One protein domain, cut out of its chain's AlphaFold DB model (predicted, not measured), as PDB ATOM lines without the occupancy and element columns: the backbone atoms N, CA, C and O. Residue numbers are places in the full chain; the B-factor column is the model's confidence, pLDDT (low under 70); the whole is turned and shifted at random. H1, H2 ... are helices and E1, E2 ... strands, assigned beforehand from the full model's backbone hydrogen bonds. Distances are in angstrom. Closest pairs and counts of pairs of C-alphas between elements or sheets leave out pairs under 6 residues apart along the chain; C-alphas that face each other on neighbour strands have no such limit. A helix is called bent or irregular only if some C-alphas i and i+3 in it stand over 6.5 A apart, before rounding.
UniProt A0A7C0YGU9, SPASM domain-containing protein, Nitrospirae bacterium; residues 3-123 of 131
ATOM      1  N   ASP A   3      71.798 134.675 156.395       87.19
ATOM      2  CA  ASP A   3      70.969 133.857 155.517       87.19
ATOM      3  C   ASP A   3      70.428 134.593 154.272       87.19
ATOM      4  O   ASP A   3      70.202 133.971 153.235       87.19
ATOM      5  N   GLU A   4      70.294 135.921 154.322       89.62
ATOM      6  CA  GLU A   4      69.762 136.735 153.216       89.62
ATOM      7  C   GLU A   4      70.833 137.112 152.181       89.62
ATOM      8  O   GLU A   4      70.508 137.502 151.055       89.62
ATOM      9  N   VAL A   5      72.117 136.969 152.532       90.19
ATOM     10  CA  VAL A   5      73.261 137.402 151.711       90.19
ATOM     11  C   VAL A   5      73.236 136.755 150.326       90.19
ATOM     12  O   VAL A   5      73.372 137.441 149.314       90.19
ATOM     13  N   THR A   6      72.985 135.447 150.251       92.31
ATOM     14  CA  THR A   6      72.907 134.717 148.974       92.31
ATOM     15  C   THR A   6      71.781 135.242 148.081       92.31
ATOM     16  O   THR A   6      71.959 135.387 146.871       92.31
ATOM     17  N   GLY A   7      70.617 135.546 148.666       93.12
ATOM     18  CA  GLY A   7      69.487 136.124 147.938       93.12
ATOM     19  C   GLY A   7      69.790 137.535 147.432       93.12
ATOM     20  O   GLY A   7      69.435 137.875 146.302       93.12
ATOM     21  N   PHE A   8      70.509 138.325 148.233       93.44
ATOM     22  CA  PHE A   8      70.959 139.661 147.859       93.44
ATOM     23  C   PHE A   8      71.900 139.631 146.646       93.44
ATOM     24  O   PHE A   8      71.646 140.349 145.681       93.44
ATOM     25  N   TYR A   9      72.913 138.755 146.632       94.00
ATOM     26  CA  TYR A   9      73.806 138.607 145.473       94.00
ATOM     27  C   TYR A   9      73.038 138.223 144.210       94.00
ATOM     28  O   TYR A   9      73.116 138.938 143.214       94.00
ATOM     29  N   LYS A  10      72.210 137.171 144.268       94.56
ATOM     30  CA  LYS A  10      71.409 136.726 143.112       94.56
ATOM     31  C   LYS A  10      70.500 137.819 142.556       94.56
ATOM     32  O   LYS A  10      70.237 137.868 141.360       94.56
ATOM     33  N   ARG A  11      69.975 138.694 143.417       95.38
ATOM     34  CA  ARG A  11      69.094 139.789 142.994       95.38
ATOM     35  C   ARG A  11      69.817 140.823 142.126       95.38
ATOM     36  O   ARG A  11      69.177 141.388 141.224       95.38
ATOM     37  N   TRP A  12      71.083 141.093 142.442       96.06
ATOM     38  CA  TRP A  12      71.880 142.187 141.879       96.06
ATOM     39  C   TRP A  12      72.951 141.731 140.883       96.06
ATOM     40  O   TRP A  12      73.483 142.566 140.151       96.06
ATOM     41  N   GLU A  13      73.222 140.430 140.804       93.81
ATOM     42  CA  GLU A  13      74.093 139.826 139.799       93.81
ATOM     43  C   GLU A  13      73.647 140.223 138.382       93.81
ATOM     44  O   GLU A  13      72.466 140.151 138.032       93.81
ATOM     45  N   GLY A  14      74.591 140.731 137.585       94.19
ATOM     46  CA  GLY A  14      74.340 141.230 136.229       94.19
ATOM     47  C   GLY A  14      73.590 142.568 136.138       94.19
ATOM     48  O   GLY A  14      73.332 143.027 135.028       94.19
ATOM     49  N   LYS A  15      73.232 143.201 137.267       96.25
ATOM     50  CA  LYS A  15      72.603 144.540 137.311       96.25
ATOM     51  C   LYS A  15      73.497 145.613 137.919       96.25
ATOM     52  O   LYS A  15      73.345 146.778 137.572       96.25
ATOM     53  N   ALA A  16      74.351 145.234 138.866       95.06
ATOM     54  CA  ALA A  16      75.283 146.130 139.535       95.06
ATOM     55  C   ALA A  16      76.722 145.837 139.093       95.06
ATOM     56  O   ALA A  16      77.082 144.673 138.918       95.06
ATOM     57  N   ASP A  17      77.536 146.886 138.963       95.31
ATOM     58  CA  ASP A  17      78.963 146.772 138.632       95.31
ATOM     59  C   ASP A  17      79.798 146.218 139.800       95.31
ATOM     60  O   ASP A  17      80.795 145.534 139.589       95.31
ATOM     61  N   ASP A  18      79.387 146.506 141.040       93.62
ATOM     62  CA  ASP A  18      80.017 146.016 142.269       93.62
ATOM     63  C   ASP A  18      78.942 145.737 143.330       93.62
ATOM     64  O   ASP A  18      77.994 146.510 143.503       93.62
ATOM     65  N   ILE A  19      79.090 144.628 144.053       91.94
ATOM     66  CA  ILE A  19      78.183 144.216 145.128       91.94
ATOM     67  C   ILE A  19      79.033 143.973 146.369       91.94
ATOM     68  O   ILE A  19      79.853 143.059 146.404       91.94
ATOM     69  N   ARG A  20      78.806 144.771 147.417       89.25
ATOM     70  CA  ARG A  20      79.530 144.650 148.687       89.25
ATOM     71  C   ARG A  20      78.593 144.329 149.831       89.25
ATOM     72  O   ARG A  20      77.618 145.037 150.069       89.25
ATOM     73  N   VAL A  21      78.965 143.310 150.596       88.88
ATOM     74  CA  VAL A  21      78.357 142.978 151.883       88.88
ATOM     75  C   VAL A  21      79.430 143.172 152.940       88.88
ATOM     76  O   VAL A  21      80.514 142.609 152.836       88.88
ATOM     77  N   SER A  22      79.158 144.037 153.911       87.50
ATOM     78  CA  SER A  22      80.097 144.364 154.985       87.50
ATOM     79  C   SER A  22      79.521 143.951 156.326       87.50
ATOM     80  O   SER A  22      78.316 144.081 156.546       87.50
ATOM     81  N   ASP A  23      80.396 143.528 157.231       88.06
ATOM     82  CA  ASP A  23      80.006 143.289 158.611       88.06
ATOM     83  C   ASP A  23      79.503 144.574 159.272       88.06
ATOM     84  O   ASP A  23      79.999 145.687 159.026       88.06
ATOM     85  N   VAL A  24      78.511 144.397 160.147       87.25
ATOM     86  CA  VAL A  24      77.965 145.485 160.955       87.25
ATOM     87  C   VAL A  24      79.098 146.106 161.754       87.25
ATOM     88  O   VAL A  24      79.939 145.419 162.327       87.25
ATOM     89  N   THR A  25      79.137 147.431 161.740       86.12
ATOM     90  CA  THR A  25      80.158 148.211 162.427       86.12
ATOM     91  C   THR A  25      79.505 148.977 163.553       86.12
ATOM     92  O   THR A  25      78.737 149.902 163.282       86.12
ATOM     93  N   ASP A  26      79.847 148.636 164.789       84.94
ATOM     94  CA  ASP A  26      79.579 149.511 165.920       84.94
ATOM     95  C   ASP A  26      80.655 150.601 165.946       84.94
ATOM     96  O   ASP A  26      81.851 150.325 166.068       84.94
ATOM     97  N   ARG A  27      80.219 151.854 165.799       82.38
ATOM     98  CA  ARG A  27      81.078 153.046 165.801       82.38
ATOM     99  C   ARG A  27      81.278 153.637 167.204       82.38
ATOM    100  O   ARG A  27      81.562 154.823 167.316       82.38
ATOM    101  N   GLY A  28      81.143 152.823 168.252       67.81
ATOM    102  CA  GLY A  28      81.386 153.213 169.642       67.81
ATOM    103  C   GLY A  28      80.114 153.593 170.396       67.81
ATOM    104  O   GLY A  28      80.187 154.293 171.400       67.81
ATOM    105  N   GLN A  29      78.947 153.141 169.930       67.81
ATOM    106  CA  GLN A  29      77.660 153.364 170.593       67.81
ATOM    107  C   GLN A  29      77.487 152.445 171.819       67.81
ATOM    108  O   GLN A  29      76.714 152.773 172.716       67.81
ATOM    109  N   GLY A  30      78.237 151.334 171.889       58.16
ATOM    110  CA  GLY A  30      78.198 150.340 172.971       58.16
ATOM    111  C   GLY A  30      79.483 150.200 173.805       58.16
ATOM    112  O   GLY A  30      79.832 149.082 174.174       58.16
ATOM    113  N   ASN A  31      80.202 151.292 174.097       68.00
ATOM    114  CA  ASN A  31      81.491 151.348 174.829       68.00
ATOM    115  C   ASN A  31      82.729 150.760 174.118       68.00
ATOM    116  O   ASN A  31      83.845 151.024 174.562       68.00
ATOM    117  N   GLN A  32      82.580 150.000 173.028       79.12
ATOM    118  CA  GLN A  32      83.710 149.443 172.274       79.12
ATOM    119  C   GLN A  32      83.431 149.444 170.766       79.12
ATOM    120  O   GLN A  32      82.329 149.126 170.327       79.12
ATOM    121  N   LEU A  33      84.446 149.778 169.963       88.50
ATOM    122  CA  LEU A  33      84.383 149.642 168.507       88.50
ATOM    123  C   LEU A  33      84.430 148.158 168.123       88.50
ATOM    124  O   LEU A  33      85.343 147.437 168.537       88.50
ATOM    125  N   SER A  34      83.474 147.715 167.306       89.88
ATOM    126  CA  SER A  34      83.404 146.336 166.809       89.88
ATOM    127  C   SER A  34      83.023 146.276 165.330       89.88
ATOM    128  O   SER A  34      82.320 147.148 164.810       89.88
ATOM    129  N   VAL A  35      83.523 145.255 164.635       89.31
ATOM    130  CA  VAL A  35      83.186 144.944 163.240       89.31
ATOM    131  C   VAL A  35      82.883 143.457 163.166       89.31
ATOM    132  O   VAL A  35      83.790 142.637 163.273       89.31
ATOM    133  N   GLY A  36      81.607 143.107 163.018       88.94
ATOM    134  CA  GLY A  36      81.173 141.713 163.127       88.94
ATOM    135  C   GLY A  36      81.593 141.115 164.473       88.94
ATOM    136  O   GLY A  36      81.274 141.667 165.523       88.94
ATOM    137  N   ASP A  37      82.346 140.017 164.426       90.06
ATOM    138  CA  ASP A  37      82.868 139.318 165.609       90.06
ATOM    139  C   ASP A  37      84.244 139.848 166.071       90.06
ATOM    140  O   ASP A  37      84.858 139.285 166.975       90.06
ATOM    141  N   GLN A  38      84.738 140.943 165.483       91.62
ATOM    142  CA  GLN A  38      86.015 141.564 165.840       91.62
ATOM    143  C   GLN A  38      85.833 142.773 166.751       91.62
ATOM    144  O   GLN A  38      84.870 143.533 166.627       91.62
ATOM    145  N   VAL A  39      86.815 143.006 167.617       92.81
ATOM    146  CA  VAL A  39      86.887 144.170 168.502       92.81
ATOM    147  C   VAL A  39      88.187 144.938 168.292       92.81
ATOM    148  O   VAL A  39      89.226 144.358 167.968       92.81
ATOM    149  N   ALA A  40      88.134 146.258 168.461       92.44
ATOM    150  CA  ALA A  40      89.331 147.087 168.434       92.44
ATOM    151  C   ALA A  40      90.151 146.872 169.718       92.44
ATOM    152  O   ALA A  40      89.621 147.031 170.821       92.44
ATOM    153  N   VAL A  41      91.438 146.545 169.570       92.94
ATOM    154  CA  VAL A  41      92.372 146.279 170.687       92.94
ATOM    155  C   VAL A  41      93.489 147.315 170.814       92.94
ATOM    156  O   VAL A  41      94.208 147.348 171.806       92.94
ATOM    157  N   GLY A  42      93.640 148.188 169.820       91.44
ATOM    158  CA  GLY A  42      94.672 149.217 169.834       91.44
ATOM    159  C   GLY A  42      94.614 150.128 168.617       91.44
ATOM    160  O   GLY A  42      93.824 149.920 167.693       91.44
ATOM    161  N   ARG A  43      95.469 151.151 168.617       91.44
ATOM    162  CA  ARG A  43      95.628 152.086 167.499       91.44
ATOM    163  C   ARG A  43      96.786 151.659 166.608       91.44
ATOM    164  O   ARG A  43      97.797 151.146 167.075       91.44
ATOM    165  N   ARG A  44      96.647 151.933 165.315       93.62
ATOM    166  CA  ARG A  44      97.732 151.890 164.327       93.62
ATOM    167  C   ARG A  44      97.812 153.228 163.607       93.62
ATOM    168  O   ARG A  44      96.836 153.978 163.594       93.62
ATOM    169  N   THR A  45      98.936 153.495 162.945       94.50
ATOM    170  CA  THR A  45      99.082 154.666 162.070       94.50
ATOM    171  C   THR A  45      97.948 154.698 161.045       94.50
ATOM    172  O   THR A  45      97.807 153.787 160.226       94.50
ATOM    173  N   CYS A  46      97.127 155.744 161.118       94.56
ATOM    174  CA  CYS A  46      95.970 155.916 160.253       94.56
ATOM    175  C   CYS A  46      96.426 156.279 158.828       94.56
ATOM    176  O   CYS A  46      97.137 157.267 158.666       94.56
ATOM    177  N   PRO A  47      96.013 155.552 157.773       94.31
ATOM    178  CA  PRO A  47      96.443 155.848 156.403       94.31
ATOM    179  C   PRO A  47      95.677 157.016 155.761       94.31
ATOM    180  O   PRO A  47      96.122 157.580 154.763       94.31
ATOM    181  N   GLN A  48      94.529 157.401 156.327       93.31
ATOM    182  CA  GLN A  48      93.602 158.389 155.758       93.31
ATOM    183  C   GLN A  48      94.251 159.723 155.329       93.31
ATOM    184  O   GLN A  48      93.941 160.171 154.221       93.31
ATOM    185  N   PRO A  49      95.193 160.319 156.092       93.56
ATOM    186  CA  PRO A  49      95.830 161.587 155.717       93.56
ATOM    187  C   PRO A  49      96.678 161.525 154.430       93.56
ATOM    188  O   PRO A  49      97.080 162.555 153.886       93.56
ATOM    189  N   TRP A  50      97.008 160.332 153.935       95.44
ATOM    190  CA  TRP A  50      97.743 160.151 152.677       95.44
ATOM    191  C   TRP A  50      96.843 159.767 151.506       95.44
ATOM    192  O   TRP A  50      97.290 159.817 150.365       95.44
ATOM    193  N   LEU A  51      95.584 159.418 151.773       95.00
ATOM    194  CA  LEU A  51      94.646 158.942 150.758       95.00
ATOM    195  C   LEU A  51      93.658 160.020 150.318       95.00
ATOM    196  O   LEU A  51      93.242 160.022 149.162       95.00
ATOM    197  N   ARG A  52      93.249 160.916 151.225       93.69
ATOM    198  CA  ARG A  52      92.194 161.893 150.931       93.69
ATOM    199  C   ARG A  52      92.257 163.152 151.784       93.69
ATOM    200  O   ARG A  52      92.838 163.163 152.863       93.69
ATOM    201  N   MET A  53      91.569 164.177 151.293       96.12
ATOM    202  CA  MET A  53      91.146 165.372 152.020       96.12
ATOM    203  C   MET A  53      89.656 165.599 151.751       96.12
ATOM    204  O   MET A  53      89.128 165.123 150.744       96.12
ATOM    205  N   VAL A  54      88.972 166.286 152.659       96.44
ATOM    206  CA  VAL A  54      87.522 166.512 152.589       96.44
ATOM    207  C   VAL A  54      87.258 168.002 152.494       96.44
ATOM    208  O   VAL A  54      87.858 168.765 153.241       96.44
ATOM    209  N   ILE A  55      86.365 168.405 151.592       97.25
ATOM    210  CA  ILE A  55      85.943 169.797 151.421       97.25
ATOM    211  C   ILE A  55      84.506 169.906 151.933       97.25
ATOM    212  O   ILE A  55      83.646 169.145 151.484       97.25
ATOM    213  N   ASN A  56      84.241 170.802 152.885       95.56
ATOM    214  CA  ASN A  56      82.879 171.047 153.368       95.56
ATOM    215  C   ASN A  56      82.109 172.017 152.454       95.56
ATOM    216  O   ASN A  56      82.637 172.552 151.478       95.56
ATOM    217  N   ARG A  57      80.834 172.257 152.784       95.50
ATOM    218  CA  ARG A  57      79.939 173.152 152.027       95.50
ATOM    219  C   ARG A  57      80.438 174.602 151.981       95.50
ATOM    220  O   ARG A  57      80.094 175.334 151.060       95.50
ATOM    221  N   GLU A  58      81.231 175.025 152.962       96.69
ATOM    222  CA  GLU A  58      81.832 176.354 153.027       96.69
ATOM    223  C   GLU A  58      83.105 176.470 152.177       96.69
ATOM    224  O   GLU A  58      83.606 177.582 152.003       96.69
ATOM    225  N   GLY A  59      83.621 175.360 151.641       97.38
ATOM    226  CA  GLY A  59      84.879 175.293 150.898       97.38
ATOM    227  C   GLY A  59      86.117 175.079 151.774       97.38
ATOM    228  O   GLY A  59      87.222 175.018 151.237       97.38
ATOM    229  N   LEU A  60      85.964 174.941 153.095       97.88
ATOM    230  CA  LEU A  60      87.077 174.611 153.986       97.88
ATOM    231  C   LEU A  60      87.495 173.158 153.784       97.88
ATOM    232  O   LEU A  60      86.663 172.282 153.541       97.88
ATOM    233  N   VAL A  61      88.796 172.919 153.892       97.94
ATOM    234  CA  VAL A  61      89.406 171.616 153.660       97.94
ATOM    235  C   VAL A  61      89.915 171.035 154.974       97.94
ATOM    236  O   VAL A  61      90.645 171.707 155.698       97.94
ATOM    237  N   MET A  62      89.586 169.773 155.245       96.25
ATOM    238  CA  MET A  62      90.011 169.003 156.419       96.25
ATOM    239  C   MET A  62      90.797 167.756 155.985       96.25
ATOM    240  O   MET A  62      90.592 167.238 154.879       96.25
ATOM    241  N   PRO A  63      91.672 167.213 156.850       94.06
ATOM    242  CA  PRO A  63      92.509 166.068 156.505       94.06
ATOM    243  C   PRO A  63      91.783 164.718 156.633       94.06
ATOM    244  O   PRO A  63      92.312 163.693 156.212       94.06
ATOM    245  N   CYS A  64      90.590 164.684 157.237       92.19
ATOM    246  CA  CYS A  64      89.816 163.464 157.460       92.19
ATOM    247  C   CYS A  64      88.308 163.756 157.464       92.19
ATOM    248  O   CYS A  64      87.883 164.840 157.846       92.19
ATOM    249  N   CYS A  65      87.486 162.766 157.096       88.12
ATOM    250  CA  CYS A  65      86.025 162.876 157.157       88.12
ATOM    251  C   CYS A  65      85.441 162.718 158.568       88.12
ATOM    252  O   CYS A  65      84.255 162.958 158.751       88.12
ATOM    253  N   SER A  66      86.227 162.242 159.540       89.19
ATOM    254  CA  SER A  66      85.771 162.119 160.931       89.19
ATOM    255  C   SER A  66      85.759 163.459 161.666       89.19
ATOM    256  O   SER A  66      85.135 163.558 162.718       89.19
ATOM    257  N   ASP A  67      86.409 164.487 161.115       89.56
ATOM    258  CA  ASP A  67      86.430 165.837 161.674       89.56
ATOM    259  C   ASP A  67      85.166 166.624 161.292       89.56
ATOM    260  O   ASP A  67      85.185 167.548 160.480       89.56
ATOM    261  N   TRP A  68      84.036 166.222 161.877       84.94
ATOM    262  CA  TRP A  68      82.734 166.856 161.645       84.94
ATOM    263  C   TRP A  68      82.681 168.309 162.116       84.94
ATOM    264  O   TRP A  68      81.977 169.126 161.525       84.94
ATOM    265  N   HIS A  69      83.433 168.636 163.167       88.88
ATOM    266  CA  HIS A  69      83.483 169.976 163.744       88.88
ATOM    267  C   HIS A  69      84.486 170.895 163.040       88.88
ATOM    268  O   HIS A  69      84.638 172.041 163.455       88.88
ATOM    269  N   CYS A  70      85.150 170.415 161.980       90.94
ATOM    270  CA  CYS A  70      86.171 171.159 161.244       90.94
ATOM    271  C   CYS A  70      87.255 171.727 162.179       90.94
ATOM    272  O   CYS A  70      87.679 172.873 162.035       90.94
ATOM    273  N   SER A  71      87.671 170.940 163.172       90.62
ATOM    274  CA  SER A  71      88.648 171.333 164.187       90.62
ATOM    275  C   SER A  71      90.073 171.460 163.637       90.62
ATOM    276  O   SER A  71      90.886 172.150 164.245       90.62
ATOM    277  N   TRP A  72      90.388 170.841 162.491       92.19
ATOM    278  CA  TRP A  72      91.685 170.981 161.818       92.19
ATOM    279  C   TRP A  72      91.533 171.359 160.348       92.19
ATOM    280  O   TRP A  72      91.591 170.525 159.441       92.19
ATOM    281  N   VAL A  73      91.357 172.654 160.098       96.00
ATOM    282  CA  VAL A  73      91.296 173.198 158.740       96.00
ATOM    283  C   VAL A  73      92.705 173.270 158.148       96.00
ATOM    284  O   VAL A  73      93.570 173.979 158.657       96.00
ATOM    285  N   ILE A  74      92.933 172.558 157.044       97.25
ATOM    286  CA  ILE A  74      94.208 172.555 156.306       97.25
ATOM    287  C   ILE A  74      94.241 173.560 155.150       97.25
ATOM    288  O   ILE A  74      95.314 173.810 154.609       97.25
ATOM    289  N   GLY A  75      93.098 174.139 154.769       97.81
ATOM    290  CA  GLY A  75      93.025 175.176 153.736       97.81
ATOM    291  C   GLY A  75      91.598 175.570 153.347       97.81
ATOM    292  O   GLY A  75      90.630 175.073 153.920       97.81
ATOM    293  N   ASP A  76      91.477 176.450 152.352       98.38
ATOM    294  CA  ASP A  76      90.208 176.907 151.767       98.38
ATOM    295  C   ASP A  76      90.269 176.756 150.239       98.38
ATOM    296  O   ASP A  76      91.041 177.434 149.559       98.38
ATOM    297  N   ALA A  77      89.436 175.871 149.690       98.25
ATOM    298  CA  ALA A  77      89.391 175.549 148.265       98.25
ATOM    299  C   ALA A  77      88.886 176.707 147.386       98.25
ATOM    300  O   ALA A  77      89.004 176.645 146.163       98.25
ATOM    301  N   LYS A  78      88.327 177.768 147.984       98.31
ATOM    302  CA  LYS A  78      87.951 178.999 147.271       98.31
ATOM    303  C   LYS A  78      89.142 179.938 147.063       98.31
ATOM    304  O   LYS A  78      89.032 180.873 146.275       98.31
ATOM    305  N   LYS A  79      90.238 179.735 147.805       98.25
ATOM    306  CA  LYS A  79      91.418 180.614 147.816       98.25
ATOM    307  C   LYS A  79      92.635 179.946 147.191       98.25
ATOM    308  O   LYS A  79      93.308 180.560 146.371       98.25
ATOM    309  N   ASP A  80      92.885 178.692 147.555       98.06
ATOM    310  CA  ASP A  80      94.090 177.961 147.176       98.06
ATOM    311  C   ASP A  80      93.768 176.740 146.310       98.06
ATOM    312  O   ASP A  80      92.719 176.106 146.434       98.06
ATOM    313  N   SER A  81      94.715 176.351 145.450       98.44
ATOM    314  CA  SER A  81      94.588 175.092 144.711       98.44
ATOM    315  C   SER A  81      94.645 173.891 145.661       98.44
ATOM    316  O   SER A  81      95.439 173.863 146.606       98.44
ATOM    317  N   LEU A  82      93.884 172.837 145.357       98.31
ATOM    318  CA  LEU A  82      93.881 171.610 146.165       98.31
ATOM    319  C   LEU A  82      95.280 170.984 146.276       98.31
ATOM    320  O   LEU A  82      95.641 170.465 147.329       98.31
ATOM    321  N   SER A  83      96.105 171.079 145.222       98.31
ATOM    322  CA  SER A  83      97.496 170.609 145.285       98.31
ATOM    323  C   SER A  83      98.345 171.431 146.253       98.31
ATOM    324  O   SER A  83      99.267 170.859 146.838       98.31
ATOM    325  N   SER A  84      98.105 172.740 146.374       98.56
ATOM    326  CA  SER A  84      98.814 173.588 147.337       98.56
ATOM    327  C   SER A  84      98.424 173.188 148.756       98.56
ATOM    328  O   SER A  84      99.292 172.839 149.548       98.56
ATOM    329  N   ILE A  85      97.119 173.089 149.028       98.56
ATOM    330  CA  ILE A  85      96.572 172.673 150.328       98.56
ATOM    331  C   ILE A  85      97.120 171.297 150.744       98.56
ATOM    332  O   ILE A  85      97.643 171.127 151.844       98.56
ATOM    333  N   TRP A  86      97.092 170.314 149.840       98.25
ATOM    334  CA  TRP A  86      97.575 168.951 150.095       98.25
ATOM    335  C   TRP A  86      99.068 168.868 150.451       98.25
ATOM    336  O   TRP A  86      99.487 167.983 151.208       98.25
ATOM    337  N   LYS A  87      99.879 169.761 149.871       98.12
ATOM    338  CA  LYS A  87     101.332 169.865 150.085       98.12
ATOM    339  C   LYS A  87     101.694 170.953 151.105       98.12
ATOM    340  O   LYS A  87     102.882 171.164 151.350       98.12
ATOM    341  N   GLY A  88     100.700 171.628 151.672       98.12
ATOM    342  CA  GLY A  88     100.865 172.724 152.613       98.12
ATOM    343  C   GLY A  88     101.336 172.244 153.979       98.12
ATOM    344  O   GLY A  88     101.216 171.065 154.331       98.12
ATOM    345  N   ASP A  89     101.876 173.169 154.761       98.12
ATOM    346  CA  ASP A  89     102.532 172.833 156.023       98.12
ATOM    347  C   ASP A  89     101.541 172.336 157.076       98.12
ATOM    348  O   ASP A  89     101.838 171.359 157.753       98.12
ATOM    349  N   THR A  90     100.314 172.863 157.124       96.56
ATOM    350  CA  THR A  90      99.260 172.360 158.026       96.56
ATOM    351  C   THR A  90      98.944 170.879 157.786       96.56
ATOM    352  O   THR A  90      98.737 170.118 158.734       96.56
ATOM    353  N   MET A  91      98.955 170.437 156.521       97.06
ATOM    354  CA  MET A  91      98.760 169.027 156.172       97.06
ATOM    355  C   MET A  91      99.994 168.177 156.506       97.06
ATOM    356  O   MET A  91      99.858 167.036 156.952       97.06
ATOM    357  N   LYS A  92     101.209 168.714 156.314       97.44
ATOM    358  CA  LYS A  92     102.452 168.033 156.717       97.44
ATOM    359  C   LYS A  92     102.516 167.839 158.230       97.44
ATOM    360  O   LYS A  92     102.789 166.726 158.659       97.44
ATOM    361  N   THR A  93     102.198 168.868 159.013       95.88
ATOM    362  CA  THR A  93     102.149 168.805 160.480       95.88
ATOM    363  C   THR A  93     101.189 167.718 160.941       95.88
ATOM    364  O   THR A  93     101.567 166.860 161.732       95.88
ATOM    365  N   PHE A  94      99.982 167.676 160.373       95.31
ATOM    366  CA  PHE A  94      99.017 166.627 160.697       95.31
ATOM    367  C   PHE A  94      99.544 165.219 160.380       95.31
ATOM    368  O   PHE A  94      99.422 164.301 161.188       95.31
ATOM    369  N   ARG A  95     100.178 165.039 159.216       96.00
ATOM    370  CA  ARG A  95     100.802 163.761 158.840       96.00
ATOM    371  C   ARG A  95     101.937 163.359 159.780       96.00
ATOM    372  O   ARG A  95     102.061 162.170 160.063       96.00
ATOM    373  N   SER A  96     102.742 164.308 160.259       95.75
ATOM    374  CA  SER A  96     103.790 164.037 161.251       95.75
ATOM    375  C   SER A  96     103.191 163.541 162.564       95.75
ATOM    376  O   SER A  96     103.570 162.461 163.006       95.75
ATOM    377  N   LEU A  97     102.167 164.221 163.097       93.81
ATOM    378  CA  LEU A  97     101.458 163.789 164.312       93.81
ATOM    379  C   LEU A  97     100.925 162.354 164.184       93.81
ATOM    380  O   LEU A  97     101.105 161.524 165.073       93.81
ATOM    381  N   VAL A  98     100.314 162.030 163.041       94.25
ATOM    382  CA  VAL A  98      99.794 160.680 162.777       94.25
ATOM    383  C   VAL A  98     100.919 159.647 162.675       94.25
ATOM    384  O   VAL A  98     100.773 158.529 163.170       94.25
ATOM    385  N   LYS A  99     102.043 160.001 162.043       95.19
ATOM    386  CA  LYS A  99     103.207 159.118 161.890       95.19
ATOM    387  C   LYS A  99     103.902 158.842 163.226       95.19
ATOM    388  O   LYS A  99     104.377 157.732 163.429       95.19
ATOM    389  N   GLU A 100     103.944 159.831 164.109       94.81
ATOM    390  CA  GLU A 100     104.570 159.757 165.434       94.81
ATOM    391  C   GLU A 100     103.691 159.046 166.474       94.81
ATOM    392  O   GLU A 100     104.169 158.705 167.548       94.81
ATOM    393  N   GLY A 101     102.423 158.769 166.148       92.00
ATOM    394  CA  GLY A 101     101.479 158.121 167.061       92.00
ATOM    395  C   GLY A 101     100.752 159.090 167.996       92.00
ATOM    396  O   GLY A 101      99.901 158.656 168.767       92.00
ATOM    397  N   ASN A 102     100.982 160.398 167.860       92.00
ATOM    398  CA  ASN A 102     100.408 161.464 168.692       92.00
ATOM    399  C   ASN A 102      98.984 161.853 168.256       92.00
ATOM    400  O   ASN A 102      98.573 163.009 168.305       92.00
ATOM    401  N   MET A 103      98.204 160.881 167.778       90.75
ATOM    402  CA  MET A 103      96.862 161.120 167.240       90.75
ATOM    403  C   MET A 103      95.871 161.585 168.313       90.75
ATOM    404  O   MET A 103      94.916 162.284 167.988       90.75
ATOM    405  N   ASP A 104      96.091 161.225 169.575       89.25
ATOM    406  CA  ASP A 104      95.175 161.555 170.670       89.25
ATOM    407  C   ASP A 104      95.271 163.024 171.119       89.25
ATOM    408  O   ASP A 104      94.400 163.496 171.851       89.25
ATOM    409  N   GLU A 105      96.268 163.772 170.629       85.81
ATOM    410  CA  GLU A 105      96.353 165.233 170.786       85.81
ATOM    411  C   GLU A 105      95.281 165.973 169.969       85.81
ATOM    412  O   GLU A 105      94.987 167.140 170.223       85.81
ATOM    413  N   PHE A 106      94.675 165.295 168.991       85.12
ATOM    414  CA  PHE A 106      93.653 165.851 168.121       85.12
ATOM    415  C   PHE A 106      92.291 165.205 168.398       85.12
ATOM    416  O   PHE A 106      92.105 164.007 168.185       85.12
ATOM    417  N   GLU A 107      91.312 166.001 168.834       86.50
ATOM    418  CA  GLU A 107      90.030 165.494 169.351       86.50
ATOM    419  C   GLU A 107      89.278 164.549 168.377       86.50
ATOM    420  O   GLU A 107      88.882 163.459 168.800       86.50
ATOM    421  N   PRO A 108      89.164 164.841 167.062       87.88
ATOM    422  CA  PRO A 108      88.560 163.910 166.099       87.88
ATOM    423  C   PRO A 108      89.331 162.600 165.900       87.88
ATOM    424  O   PRO A 108      88.765 161.617 165.417       87.88
ATOM    425  N   CYS A 109      90.625 162.576 166.219       90.94
ATOM    426  CA  CYS A 109      91.440 161.367 166.198       90.94
ATOM    427  C   CYS A 109      91.345 160.583 167.513       90.94
ATOM    428  O   CYS A 109      91.401 159.355 167.469       90.94
ATOM    429  N   LYS A 110      91.181 161.266 168.648       89.44
ATOM    430  CA  LYS A 110      91.007 160.671 169.980       89.44
ATOM    431  C   LYS A 110      89.690 159.900 170.105       89.44
ATOM    432  O   LYS A 110      89.670 158.784 170.613       89.44
ATOM    433  N   SER A 111      88.602 160.465 169.578       86.25
ATOM    434  CA  SER A 111      87.256 159.859 169.547       86.25
ATOM    435  C   SER A 111      86.922 159.200 168.197       86.25
ATOM    436  O   SER A 111      85.760 159.047 167.816       86.25
ATOM    437  N   CYS A 112      87.949 158.823 167.433       90.12
ATOM    438  CA  CYS A 112      87.797 158.356 166.062       90.12
ATOM    439  C   CYS A 112      87.067 157.006 165.972       90.12
ATOM    440  O   CYS A 112      87.310 156.092 166.744       90.12
ATOM    441  N   PHE A 113      86.230 156.836 164.951       89.56
ATOM    442  CA  PHE A 113      85.563 155.563 164.632       89.56
ATOM    443  C   PHE A 113      86.015 154.980 163.281       89.56
ATOM    444  O   PHE A 113      85.394 154.064 162.736       89.56
ATOM    445  N   VAL A 114      87.066 155.546 162.680       90.88
ATOM    446  CA  VAL A 114      87.555 155.142 161.357       90.88
ATOM    447  C   VAL A 114      88.363 153.855 161.481       90.88
ATOM    448  O   VAL A 114      89.422 153.832 162.109       90.88
ATOM    449  N   LYS A 115      87.865 152.785 160.853       91.06
ATOM    450  CA  LYS A 115      88.356 151.415 161.047       91.06
ATOM    451  C   LYS A 115      89.841 151.243 160.767       91.06
ATOM    452  O   LYS A 115      90.515 150.490 161.463       91.06
ATOM    453  N   GLU A 116      90.356 151.948 159.766       91.38
ATOM    454  CA  GLU A 116      91.747 151.830 159.335       91.38
ATOM    455  C   GLU A 116      92.738 152.418 160.356       91.38
ATOM    456  O   GLU A 116      93.941 152.196 160.232       91.38
ATOM    457  N   SER A 117      92.254 153.145 161.372       92.94
ATOM    458  CA  SER A 117      93.073 153.642 162.483       92.94
ATOM    459  C   SER A 117      93.261 152.622 163.615       92.94
ATOM    460  O   SER A 117      93.981 152.929 164.570       92.94
ATOM    461  N   TYR A 118      92.648 151.437 163.534       93.25
ATOM    462  CA  TYR A 118      92.630 150.450 164.616       93.25
ATOM    463  C   TYR A 118      93.278 149.117 164.233       93.25
ATOM    464  O   TYR A 118      93.341 148.732 163.061       93.25
ATOM    465  N   VAL A 119      93.772 148.423 165.257       93.88
ATOM    466  CA  VAL A 119      94.126 147.002 165.229       93.88
ATOM    467  C   VAL A 119      92.915 146.217 165.723       93.88
ATOM    468  O   VAL A 119      92.309 146.583 166.733       93.88
ATOM    469  N   TRP A 120      92.559 145.165 164.991       93.69
ATOM    470  CA  TRP A 120      91.352 144.371 165.205       93.69
ATOM    471  C   TRP A 120      91.724 142.938 165.558       93.69
ATOM    472  O   TRP A 120      92.550 142.335 164.874       93.69
ATOM    473  N   GLU A 121      91.078 142.389 166.581       94.56
ATOM    474  CA  GLU A 121      91.211 140.984 166.973       94.56
ATOM    475  C   GLU A 121      89.839 140.323 167.068       94.56
ATOM    476  O   GLU A 121      88.825 140.993 167.275       94.56
ATOM    477  N   GLN A 122      89.805 139.000 166.902       92.44
ATOM    478  CA  GLN A 122      88.580 138.235 167.109       92.44
ATOM    479  C   GLN A 122      88.164 138.328 168.574       92.44
ATOM    480  O   GLN A 122      88.984 138.150 169.477       92.44
ATOM    481  N   ARG A 123      86.881 138.583 168.819       84.88
ATOM    482  CA  ARG A 123      86.327 138.519 170.165       84.88
ATOM    483  C   ARG A 123      86.518 137.092 170.669       84.88
ATOM    484  O   ARG A 123      86.122 136.148 169.988       84.88
TER     485      ARG A 123
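This is residues 3 to 123 of the 131 residues of the protein "SPASM domain-containing protein" of Nitrospirae bacterium (UniProt A0A7C0YGU9). A loose, spread-out model in three parts: a lobe of short helices and loops, with H2, H3, H4 and E2, stands at one end of the longest axis, a two-stranded ribbon of E1 and E3 comes next, and H1 lies at the other end, reached by a long link. Short pairings widen the ribbon beyond E1 and tie loops to E2 in the lobe, and residues 10 to 18 stick out. The printed part has 121 residues with five named helices and three named strands, in the order H1, E1, H2, E2, H3, H4, H5, E3. The sheet E1 - E3 is antiparallel and the class is mixed, helices and strands, with under half of the residues in named elements. The whole is loose, with a radius of gyration of the C-alphas of 17.8 A and spans of 50 by 36 by 21 A.

E1, residues 38 to 43, and E3, residues 118 to 122, are antiparallel neighbours at 146 degrees between their directions. N 39 and O 121 are 2.9 A apart and N 41 and O 119 are 3.0 A apart, within hydrogen-bond range. Residues 34 to 35 pair antiparallel with residues 38 to 39 of E1, and also with residues 25 to 26. H2, residues 48 to 51, and H4, residues 89 to 100, only just touch, with 3 pairs of C-alphas within 8 A; H4 does so with residues 94 to 95 alone, and the closest C-alphas are those of Pro 49 and Arg 95, 6.3 A apart. H3, residues 82 to 87, is close to H4 but not clearly touching, at a steep tilt of 49 degrees, the same way; the closest C-alphas are those of Ile 85 and Met 91, 7.2 A apart. E2, residues 60 to 62, pairs with no named strand, but short stretches at residues 54 to 55 and 75 to 76 pair antiparallel with it. H5, residues 107 to 110, is apart from H4 and from E1. H1, residues 3 to 12, is apart from H2, H3, H4, H5, E2 and E3. Every O i to N i+4 pair is within hydrogen-bond range in H3 and H4, against 5 of 6 in H1; H2 and H5 are too short for such a pair.

E1 is 14.3 A long from first to last C-alpha and E3 13.1 A, with C-alpha 122 at (88.580, 138.235, 167.109). H4 is the longest helix by residues, 16.2 A from C-alpha 89 at (102.532, 172.833, 156.023) to C-alpha 100. H1 is 16.0 A long, begins with C-alpha 3 at (70.969, 133.857, 155.517), and is irregular, but only just: C-alphas 3 and 6 are 6.9 A apart. H3 is 8.6 A long, E2 6.8 A, H2 5.1 A and H5 5.0 A.

The two C-alphas farthest apart are those of Asp 3 and Lys 79, at 51.6 A. The printed part has no cut. The links from H1 to E1, 25 residues, and from E2 to H3, 19 residues, are long. The mean pLDDT of the printed part is 92.0, and residues 28 to 31 are under 70.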